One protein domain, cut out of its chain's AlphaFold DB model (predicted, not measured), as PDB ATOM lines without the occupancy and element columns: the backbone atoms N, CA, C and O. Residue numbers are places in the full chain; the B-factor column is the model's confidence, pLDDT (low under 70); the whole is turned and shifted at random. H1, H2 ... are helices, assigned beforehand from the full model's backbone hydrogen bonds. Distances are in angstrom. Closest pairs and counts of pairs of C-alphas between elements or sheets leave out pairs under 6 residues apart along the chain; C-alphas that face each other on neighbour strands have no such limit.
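This is residues 91 to 151 of the 229 residues of an uncharacterized protein of Roseivivax lentus (UniProt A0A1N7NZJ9). Two shorter helices, H1 and then H2, follow one another along one side of a long helix, H3, which makes the longest axis; H2 and H3 form a loose helical hairpin. You will find 61 residues printed, with three named helices in the order H1, H2, H3 and no named strand: all helix. The whole is only just compact, close to loose, with a radius of gyration of the C-alphas of 12.1 A, and only just elongated, spanning 38 by 19 by 15 A.

Start at H1, residues 91 to 101: it touches H2, residues 109 to 119, closest at the C-alphas of Lys 91 and Ile 110, 5.9 A. They run opposite ways at a steep tilt of 60 degrees. Next, H2 touches H3, residues 130 to 150, with residues 130 to 133 of H3 alone; the closest C-alphas, of Ser 115 and Gln 130, are 6.6 A apart. This hairpin runs opposite ways at a shallow tilt of 28 degrees. H1 and H3 are near each other, with 8 pairs of C-alphas within 10 A. In H1, H2 and H3 every O i to N i+4 pair is within hydrogen-bond range.

Find C-alpha 91 at (4.725, -18.901, -21.964), where H1 begins; it is 14.6 A long, and H2 15.4 A. H3 runs 30.2 A to C-alpha 150 at (-11.701, -6.476, -13.670).

The farthest C-alphas, of Arg 120 and Glu 150, are 39.0 A apart. The printed part has no cut, both links are short, and no printed residue is under 70 in pLDDT.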
ATOM      1  N   LYS A  91       6.140 -19.275 -22.081       92.31
ATOM      2  CA  LYS A  91       4.725 -18.901 -21.964       92.31
ATOM      3  C   LYS A  91       4.558 -17.397 -21.754       92.31
ATOM      4  O   LYS A  91       3.711 -16.802 -22.402       92.31
ATOM      5  N   GLU A  92       5.369 -16.799 -20.887       93.50
ATOM      6  CA  GLU A  92       5.345 -15.359 -20.609       93.50
ATOM      7  C   GLU A  92       5.838 -14.544 -21.806       93.50
ATOM      8  O   GLU A  92       5.129 -13.640 -22.233       93.50
ATOM      9  N   VAL A  93       6.951 -14.951 -22.431       96.50
ATOM     10  CA  VAL A  93       7.446 -14.368 -23.692       96.50
ATOM     11  C   VAL A  93       6.356 -14.382 -24.760       96.50
ATOM     12  O   VAL A  93       6.093 -13.372 -25.398       96.50
ATOM     13  N   SER A  94       5.674 -15.515 -24.931       97.25
ATOM     14  CA  SER A  94       4.617 -15.632 -25.940       97.25
ATOM     15  C   SER A  94       3.385 -14.790 -25.608       97.25
ATOM     16  O   SER A  94       2.778 -14.238 -26.517       97.25
ATOM     17  N   CYS A  95       3.030 -14.660 -24.323       96.81
ATOM     18  CA  CYS A  95       1.969 -13.747 -23.893       96.81
ATOM     19  C   CYS A  95       2.348 -12.291 -24.182       96.81
ATOM     20  O   CYS A  95       1.519 -11.556 -24.697       96.81
ATOM     21  N   ARG A  96       3.592 -11.882 -23.904       97.62
ATOM     22  CA  ARG A  96       4.087 -10.537 -24.225       97.62
ATOM     23  C   ARG A  96       4.016 -10.263 -25.727       97.62
ATOM     24  O   ARG A  96       3.414  -9.270 -26.121       97.62
ATOM     25  N   MET A  97       4.560 -11.167 -26.543       98.25
ATOM     26  CA  MET A  97       4.518 -11.057 -28.006       98.25
ATOM     27  C   MET A  97       3.085 -10.911 -28.522       98.25
ATOM     28  O   MET A  97       2.803 -10.054 -29.352       98.25
ATOM     29  N   HIS A  98       2.157 -11.725 -28.017       98.19
ATOM     30  CA  HIS A  98       0.778 -11.652 -28.478       98.19
ATOM     31  C   HIS A  98       0.067 -10.380 -28.002       98.19
ATOM     32  O   HIS A  98      -0.448  -9.615 -28.812       98.19
ATOM     33  N   PHE A  99       0.067 -10.132 -26.693       97.75
ATOM     34  CA  PHE A  99      -0.767  -9.094 -26.092       97.75
ATOM     35  C   PHE A  99      -0.205  -7.680 -26.208       97.75
ATOM     36  O   PHE A  99      -0.985  -6.731 -26.248       97.75
ATOM     37  N   LEU A 100       1.121  -7.521 -26.219       97.19
ATOM     38  CA  LEU A 100       1.767  -6.204 -26.249       97.19
ATOM     39  C   LEU A 100       2.352  -5.859 -27.622       97.19
ATOM     40  O   LEU A 100       2.413  -4.684 -27.967       97.19
ATOM     41  N   GLU A 101       2.760  -6.859 -28.408       97.88
ATOM     42  CA  GLU A 101       3.414  -6.650 -29.714       97.88
ATOM     43  C   GLU A 101       2.505  -7.000 -30.904       97.88
ATOM     44  O   GLU A 101       2.888  -6.793 -32.052       97.88
ATOM     45  N   GLY A 102       1.295  -7.517 -30.655       97.19
ATOM     46  CA  GLY A 102       0.319  -7.841 -31.699       97.19
ATOM     47  C   GLY A 102       0.673  -9.072 -32.540       97.19
ATOM     48  O   GLY A 102       0.080  -9.283 -33.597       97.19
ATOM     49  N   VAL A 103       1.623  -9.902 -32.094       98.31
ATOM     50  CA  VAL A 103       2.038 -11.106 -32.824       98.31
ATOM     51  C   VAL A 103       0.931 -12.164 -32.758       98.31
ATOM     52  O   VAL A 103       0.536 -12.552 -31.659       98.31
ATOM     53  N   PRO A 104       0.442 -12.720 -33.880       97.81
ATOM     54  CA  PRO A 104      -0.558 -13.784 -33.848       97.81
ATOM     55  C   PRO A 104      -0.085 -15.000 -33.044       97.81
ATOM     56  O   PRO A 104       1.078 -15.398 -33.137       97.81
ATOM     57  N   TRP A 105      -0.990 -15.663 -32.312       97.69
ATOM     58  CA  TRP A 105      -0.630 -16.827 -31.491       97.69
ATOM     59  C   TRP A 105       0.168 -17.877 -32.260       97.69
ATOM     60  O   TRP A 105       1.181 -18.344 -31.744       97.69
ATOM     61  N   ARG A 106      -0.223 -18.180 -33.505       96.94
ATOM     62  CA  ARG A 106       0.447 -19.153 -34.389       96.94
ATOM     63  C   ARG A 106       1.937 -18.875 -34.603       96.94
ATOM     64  O   ARG A 106       2.709 -19.797 -34.859       96.94
ATOM     65  N   GLU A 107       2.351 -17.622 -34.473       97.62
ATOM     66  CA  GLU A 107       3.732 -17.195 -34.669       97.62
ATOM     67  C   GLU A 107       4.562 -17.219 -33.383       97.62
ATOM     68  O   GLU A 107       5.798 -17.249 -33.451       97.62
ATOM     69  N   THR A 108       3.904 -17.292 -32.223       98.12
ATOM     70  CA  THR A 108       4.563 -17.290 -30.916       98.12
ATOM     71  C   THR A 108       5.354 -18.583 -30.653       98.12
ATOM     72  O   THR A 108       4.954 -19.675 -31.084       98.12
ATOM     73  N   PRO A 109       6.459 -18.513 -29.885       97.44
ATOM     74  CA  PRO A 109       7.276 -19.680 -29.560       97.44
ATOM     75  C   PRO A 109       6.502 -20.816 -28.880       97.44
ATOM     76  O   PRO A 109       6.730 -21.989 -29.186       97.44
ATOM     77  N   ILE A 110       5.579 -20.496 -27.963       95.81
ATOM     78  CA  ILE A 110       4.800 -21.523 -27.261       95.81
ATOM     79  C   ILE A 110       3.850 -22.255 -28.207       95.81
ATOM     80  O   ILE A 110       3.729 -23.476 -28.113       95.81
ATOM     81  N   TYR A 111       3.205 -21.543 -29.132       96.44
ATOM     82  CA  TYR A 111       2.275 -22.153 -30.070       96.44
ATOM     83  C   TYR A 111       3.024 -23.066 -31.033       96.44
ATOM     84  O   TYR A 111       2.671 -24.236 -31.151       96.44
ATOM     85  N   LYS A 112       4.108 -22.573 -31.651       97.00
ATOM     86  CA  LYS A 112       4.950 -23.368 -32.562       97.00
ATOM     87  C   LYS A 112       5.452 -24.644 -31.891       97.00
ATOM     88  O   LYS A 112       5.366 -25.724 -32.472       97.00
ATOM     89  N   LYS A 113       5.906 -24.538 -30.638       95.88
ATOM     90  CA  LYS A 113       6.337 -25.692 -29.844       95.88
ATOM     91  C   LYS A 113       5.214 -26.717 -29.666       95.88
ATOM     92  O   LYS A 113       5.424 -27.888 -29.973       95.88
ATOM     93  N   LEU A 114       4.048 -26.301 -29.170       94.69
ATOM     94  CA  LEU A 114       2.928 -27.215 -28.904       94.69
ATOM     95  C   LEU A 114       2.360 -27.815 -30.197       94.69
ATOM     96  O   LEU A 114       2.077 -29.006 -30.244       94.69
ATOM     97  N   SER A 115       2.259 -27.016 -31.257       95.56
ATOM     98  CA  SER A 115       1.805 -27.464 -32.574       95.56
ATOM     99  C   SER A 115       2.731 -28.541 -33.153       95.56
ATOM    100  O   SER A 115       2.254 -29.566 -33.637       95.56
ATOM    101  N   ALA A 116       4.053 -28.378 -33.012       95.25
ATOM    102  CA  ALA A 116       5.028 -29.386 -33.431       95.25
ATOM    103  C   ALA A 116       4.947 -30.683 -32.605       95.25
ATOM    104  O   ALA A 116       5.160 -31.763 -33.147       95.25
ATOM    105  N   GLN A 117       4.649 -30.595 -31.305       94.62
ATOM    106  CA  GLN A 117       4.416 -31.774 -30.460       94.62
ATOM    107  C   GLN A 117       3.167 -32.544 -30.909       94.62
ATOM    108  O   GLN A 117       3.235 -33.753 -31.113       94.62
ATOM    109  N   ILE A 118       2.062 -31.833 -31.150       94.44
ATOM    110  CA  ILE A 118       0.813 -32.418 -31.661       94.44
ATOM    111  C   ILE A 118       1.044 -33.092 -33.021       94.44
ATOM    112  O   ILE A 118       0.590 -34.211 -33.237       94.44
ATOM    113  N   ALA A 119       1.811 -32.463 -33.918       92.88
ATOM    114  CA  ALA A 119       2.147 -33.038 -35.221       92.88
ATOM    115  C   ALA A 119       2.954 -34.349 -35.127       92.88
ATOM    116  O   ALA A 119       2.888 -35.171 -36.036       92.88
ATOM    117  N   ARG A 120       3.686 -34.573 -34.025       94.62
ATOM    118  CA  ARG A 120       4.384 -35.841 -33.737       94.62
ATOM    119  C   ARG A 120       3.507 -36.886 -33.037       94.62
ATOM    120  O   ARG A 120       4.011 -37.939 -32.664       94.62
ATOM    121  N   GLY A 121       2.219 -36.605 -32.829       91.19
ATOM    122  CA  GLY A 121       1.304 -37.479 -32.092       91.19
ATOM    123  C   GLY A 121       1.450 -37.399 -30.568       91.19
ATOM    124  O   GLY A 121       0.890 -38.231 -29.857       91.19
ATOM    125  N   GLU A 122       2.188 -36.416 -30.042       92.00
ATOM    126  CA  GLU A 122       2.230 -36.148 -28.602       92.00
ATOM    127  C   GLU A 122       0.947 -35.423 -28.152       92.00
ATOM    128  O   GLU A 122       0.309 -34.715 -28.931       92.00
ATOM    129  N   ALA A 123       0.601 -35.536 -26.865       90.50
ATOM    130  CA  ALA A 123      -0.561 -34.871 -26.268       90.50
ATOM    131  C   ALA A 123      -0.155 -33.839 -25.192       90.50
ATOM    132  O   ALA A 123      -0.457 -34.025 -24.003       90.50
ATOM    133  N   PRO A 124       0.585 -32.767 -25.544       86.12
ATOM    134  CA  PRO A 124       1.079 -31.812 -24.558       86.12
ATOM    135  C   PRO A 124      -0.085 -31.074 -23.888       86.12
ATOM    136  O   PRO A 124      -0.998 -30.595 -24.553       86.12
ATOM    137  N   ASP A 125      -0.063 -30.964 -22.557       78.56
ATOM    138  CA  ASP A 125      -1.159 -30.369 -21.778       78.56
ATOM    139  C   ASP A 125      -2.553 -30.962 -22.125       78.56
ATOM    140  O   ASP A 125      -3.557 -30.253 -22.042       78.56
ATOM    141  N   GLN A 126      -2.613 -32.250 -22.506       83.69
ATOM    142  CA  GLN A 126      -3.822 -32.970 -22.958       83.69
ATOM    143  C   GLN A 126      -4.437 -32.436 -24.266       83.69
ATOM    144  O   GLN A 126      -5.593 -32.718 -24.577       83.69
ATOM    145  N   LEU A 127      -3.678 -31.666 -25.046       87.38
ATOM    146  CA  LEU A 127      -4.094 -31.177 -26.356       87.38
ATOM    147  C   LEU A 127      -3.715 -32.206 -27.414       87.38
ATOM    148  O   LEU A 127      -2.537 -32.506 -27.579       87.38
ATOM    149  N   THR A 128      -4.702 -32.732 -28.130       85.62
ATOM    150  CA  THR A 128      -4.499 -33.772 -29.152       85.62
ATOM    151  C   THR A 128      -4.777 -33.288 -30.575       85.62
ATOM    152  O   THR A 128      -4.594 -34.046 -31.520       85.62
ATOM    153  N   SER A 129      -5.206 -32.034 -30.758       91.81
ATOM    154  CA  SER A 129      -5.512 -31.463 -32.073       91.81
ATOM    155  C   SER A 129      -5.133 -29.985 -32.167       91.81
ATOM    156  O   SER A 129      -5.034 -29.284 -31.155       91.81
ATOM    157  N   GLN A 130      -4.948 -29.498 -33.400       90.94
ATOM    158  CA  GLN A 130      -4.716 -28.070 -33.664       90.94
ATOM    159  C   GLN A 130      -5.914 -27.218 -33.226       90.94
ATOM    160  O   GLN A 130      -5.733 -26.178 -32.609       90.94
ATOM    161  N   GLU A 131      -7.136 -27.707 -33.436       93.62
ATOM    162  CA  GLU A 131      -8.355 -27.039 -32.976       93.62
ATOM    163  C   GLU A 131      -8.388 -26.891 -31.443       93.62
ATOM    164  O   GLU A 131      -8.762 -25.845 -30.911       93.62
ATOM    165  N   ALA A 132      -7.945 -27.907 -30.693       92.94
ATOM    166  CA  ALA A 132      -7.841 -27.814 -29.238       92.94
ATOM    167  C   ALA A 132      -6.790 -26.776 -28.800       92.94
ATOM    168  O   ALA A 132      -6.965 -26.108 -27.774       92.94
ATOM    169  N   LEU A 133      -5.706 -26.639 -29.572       94.62
ATOM    170  CA  LEU A 133      -4.668 -25.637 -29.353       94.62
ATOM    171  C   LEU A 133      -5.190 -24.218 -29.620       94.62
ATOM    172  O   LEU A 133      -4.988 -23.341 -28.781       94.62
ATOM    173  N   ASP A 134      -5.914 -24.010 -30.718       94.69
ATOM    174  CA  ASP A 134      -6.551 -22.732 -31.057       94.69
ATOM    175  C   ASP A 134      -7.547 -22.311 -29.967       94.69
ATOM    176  O   ASP A 134      -7.376 -21.272 -29.325       94.69
ATOM    177  N   ASN A 135      -8.477 -23.202 -29.612       94.44
ATOM    178  CA  ASN A 135      -9.443 -22.989 -28.529       94.44
ATOM    179  C   ASN A 135      -8.783 -22.676 -27.174       94.44
ATOM    180  O   ASN A 135      -9.363 -22.033 -26.292       94.44
ATOM    181  N   ARG A 136      -7.573 -23.186 -26.926       93.88
ATOM    182  CA  ARG A 136      -6.818 -22.867 -25.710       93.88
ATOM    183  C   ARG A 136      -6.326 -21.423 -25.706       93.88
ATOM    184  O   ARG A 136      -6.405 -20.806 -24.645       93.88
ATOM    185  N   TYR A 137      -5.822 -20.913 -26.822       95.69
ATOM    186  CA  TYR A 137      -5.299 -19.550 -26.881       95.69
ATOM    187  C   TYR A 137      -6.401 -18.501 -27.005       95.69
ATOM    188  O   TYR A 137      -6.329 -17.495 -26.314       95.69
ATOM    189  N   GLU A 138      -7.516 -18.806 -27.666       95.50
ATOM    190  CA  GLU A 138      -8.698 -17.933 -27.614       95.50
ATOM    191  C   GLU A 138      -9.257 -17.779 -26.187       95.50
ATOM    192  O   GLU A 138      -9.733 -16.717 -25.782       95.50
ATOM    193  N   ARG A 139      -9.206 -18.848 -25.375       93.44
ATOM    194  CA  ARG A 139      -9.539 -18.754 -23.940       93.44
ATOM    195  C   ARG A 139      -8.571 -17.844 -23.192       93.44
ATOM    196  O   ARG A 139      -8.976 -17.224 -22.210       93.44
ATOM    197  N   LEU A 140      -7.311 -17.797 -23.616       95.00
ATOM    198  CA  LEU A 140      -6.307 -16.929 -23.021       95.00
ATOM    199  C   LEU A 140      -6.550 -15.461 -23.398       95.00
ATOM    200  O   LEU A 140      -6.434 -14.614 -22.518       95.00
ATOM    201  N   ASP A 141      -7.003 -15.178 -24.619       97.19
ATOM    202  CA  ASP A 141      -7.415 -13.828 -25.036       97.19
ATOM    203  C   ASP A 141      -8.606 -13.329 -24.219       97.19
ATOM    204  O   ASP A 141      -8.593 -12.227 -23.673       97.19
ATOM    205  N   ARG A 142      -9.614 -14.188 -24.020       95.44
ATOM    206  CA  ARG A 142     -10.750 -13.868 -23.142       95.44
ATOM    207  C   ARG A 142     -10.315 -13.606 -21.700       95.44
ATOM    208  O   ARG A 142     -10.850 -12.704 -21.058       95.44
ATOM    209  N   LEU A 143      -9.360 -14.386 -21.184       93.75
ATOM    210  CA  LEU A 143      -8.796 -14.170 -19.849       93.75
ATOM    211  C   LEU A 143      -8.058 -12.830 -19.763       93.75
ATOM    212  O   LEU A 143      -8.183 -12.154 -18.747       93.75
ATOM    213  N   TRP A 144      -7.299 -12.462 -20.794       96.56
ATOM    214  CA  TRP A 144      -6.585 -11.192 -20.862       96.56
ATOM    215  C   TRP A 144      -7.542 -10.001 -20.822       96.56
ATOM    216  O   TRP A 144      -7.424  -9.165 -19.929       96.56
ATOM    217  N   GLU A 145      -8.536  -9.966 -21.712       96.75
ATOM    218  CA  GLU A 145      -9.515  -8.872 -21.767       96.75
ATOM    219  C   GLU A 145     -10.303  -8.741 -20.463       96.75
ATOM    220  O   GLU A 145     -10.555  -7.645 -19.960       96.75
ATOM    221  N   TYR A 146     -10.654  -9.879 -19.869       93.31
ATOM    222  CA  TYR A 146     -11.290  -9.907 -18.565       93.31
ATOM    223  C   TYR A 146     -10.377  -9.352 -17.461       93.31
ATOM    224  O   TYR A 146     -10.784  -8.459 -16.720       93.31
ATOM    225  N   ALA A 147      -9.140  -9.848 -17.369       94.69
ATOM    226  CA  ALA A 147      -8.185  -9.441 -16.344       94.69
ATOM    227  C   ALA A 147      -7.794  -7.963 -16.466       94.69
ATOM    228  O   ALA A 147      -7.571  -7.306 -15.453       94.69
ATOM    229  N   LYS A 148      -7.748  -7.432 -17.689       95.31
ATOM    230  CA  LYS A 148      -7.488  -6.017 -17.961       95.31
ATOM    231  C   LYS A 148      -8.599  -5.111 -17.426       95.31
ATOM    232  O   LYS A 148      -8.305  -4.021 -16.952       95.31
ATOM    233  N   ARG A 149      -9.859  -5.553 -17.498       93.88
ATOM    234  CA  ARG A 149     -11.020  -4.775 -17.038       93.88
ATOM    235  C   ARG A 149     -11.278  -4.908 -15.537       93.88
ATOM    236  O   ARG A 149     -11.592  -3.921 -14.889       93.88
ATOM    237  N   GLU A 150     -11.182  -6.122 -15.004       90.25
ATOM    238  CA  GLU A 150     -11.701  -6.476 -13.670       90.25
ATOM    239  C   GLU A 150     -10.616  -6.974 -12.702       90.25
ATOM    240  O   GLU A 150     -10.898  -7.255 -11.536       90.25
ATOM    241  N   GLY A 151      -9.384  -7.167 -13.179       93.31
ATOM    242  CA  GLY A 151      -8.388  -7.974 -12.479       93.31
ATOM    243  C   GLY A 151      -8.713  -9.475 -12.507       93.31
ATOM    244  O   GLY A 151      -9.638  -9.947 -13.172       93.31
TER     245      GLY A 151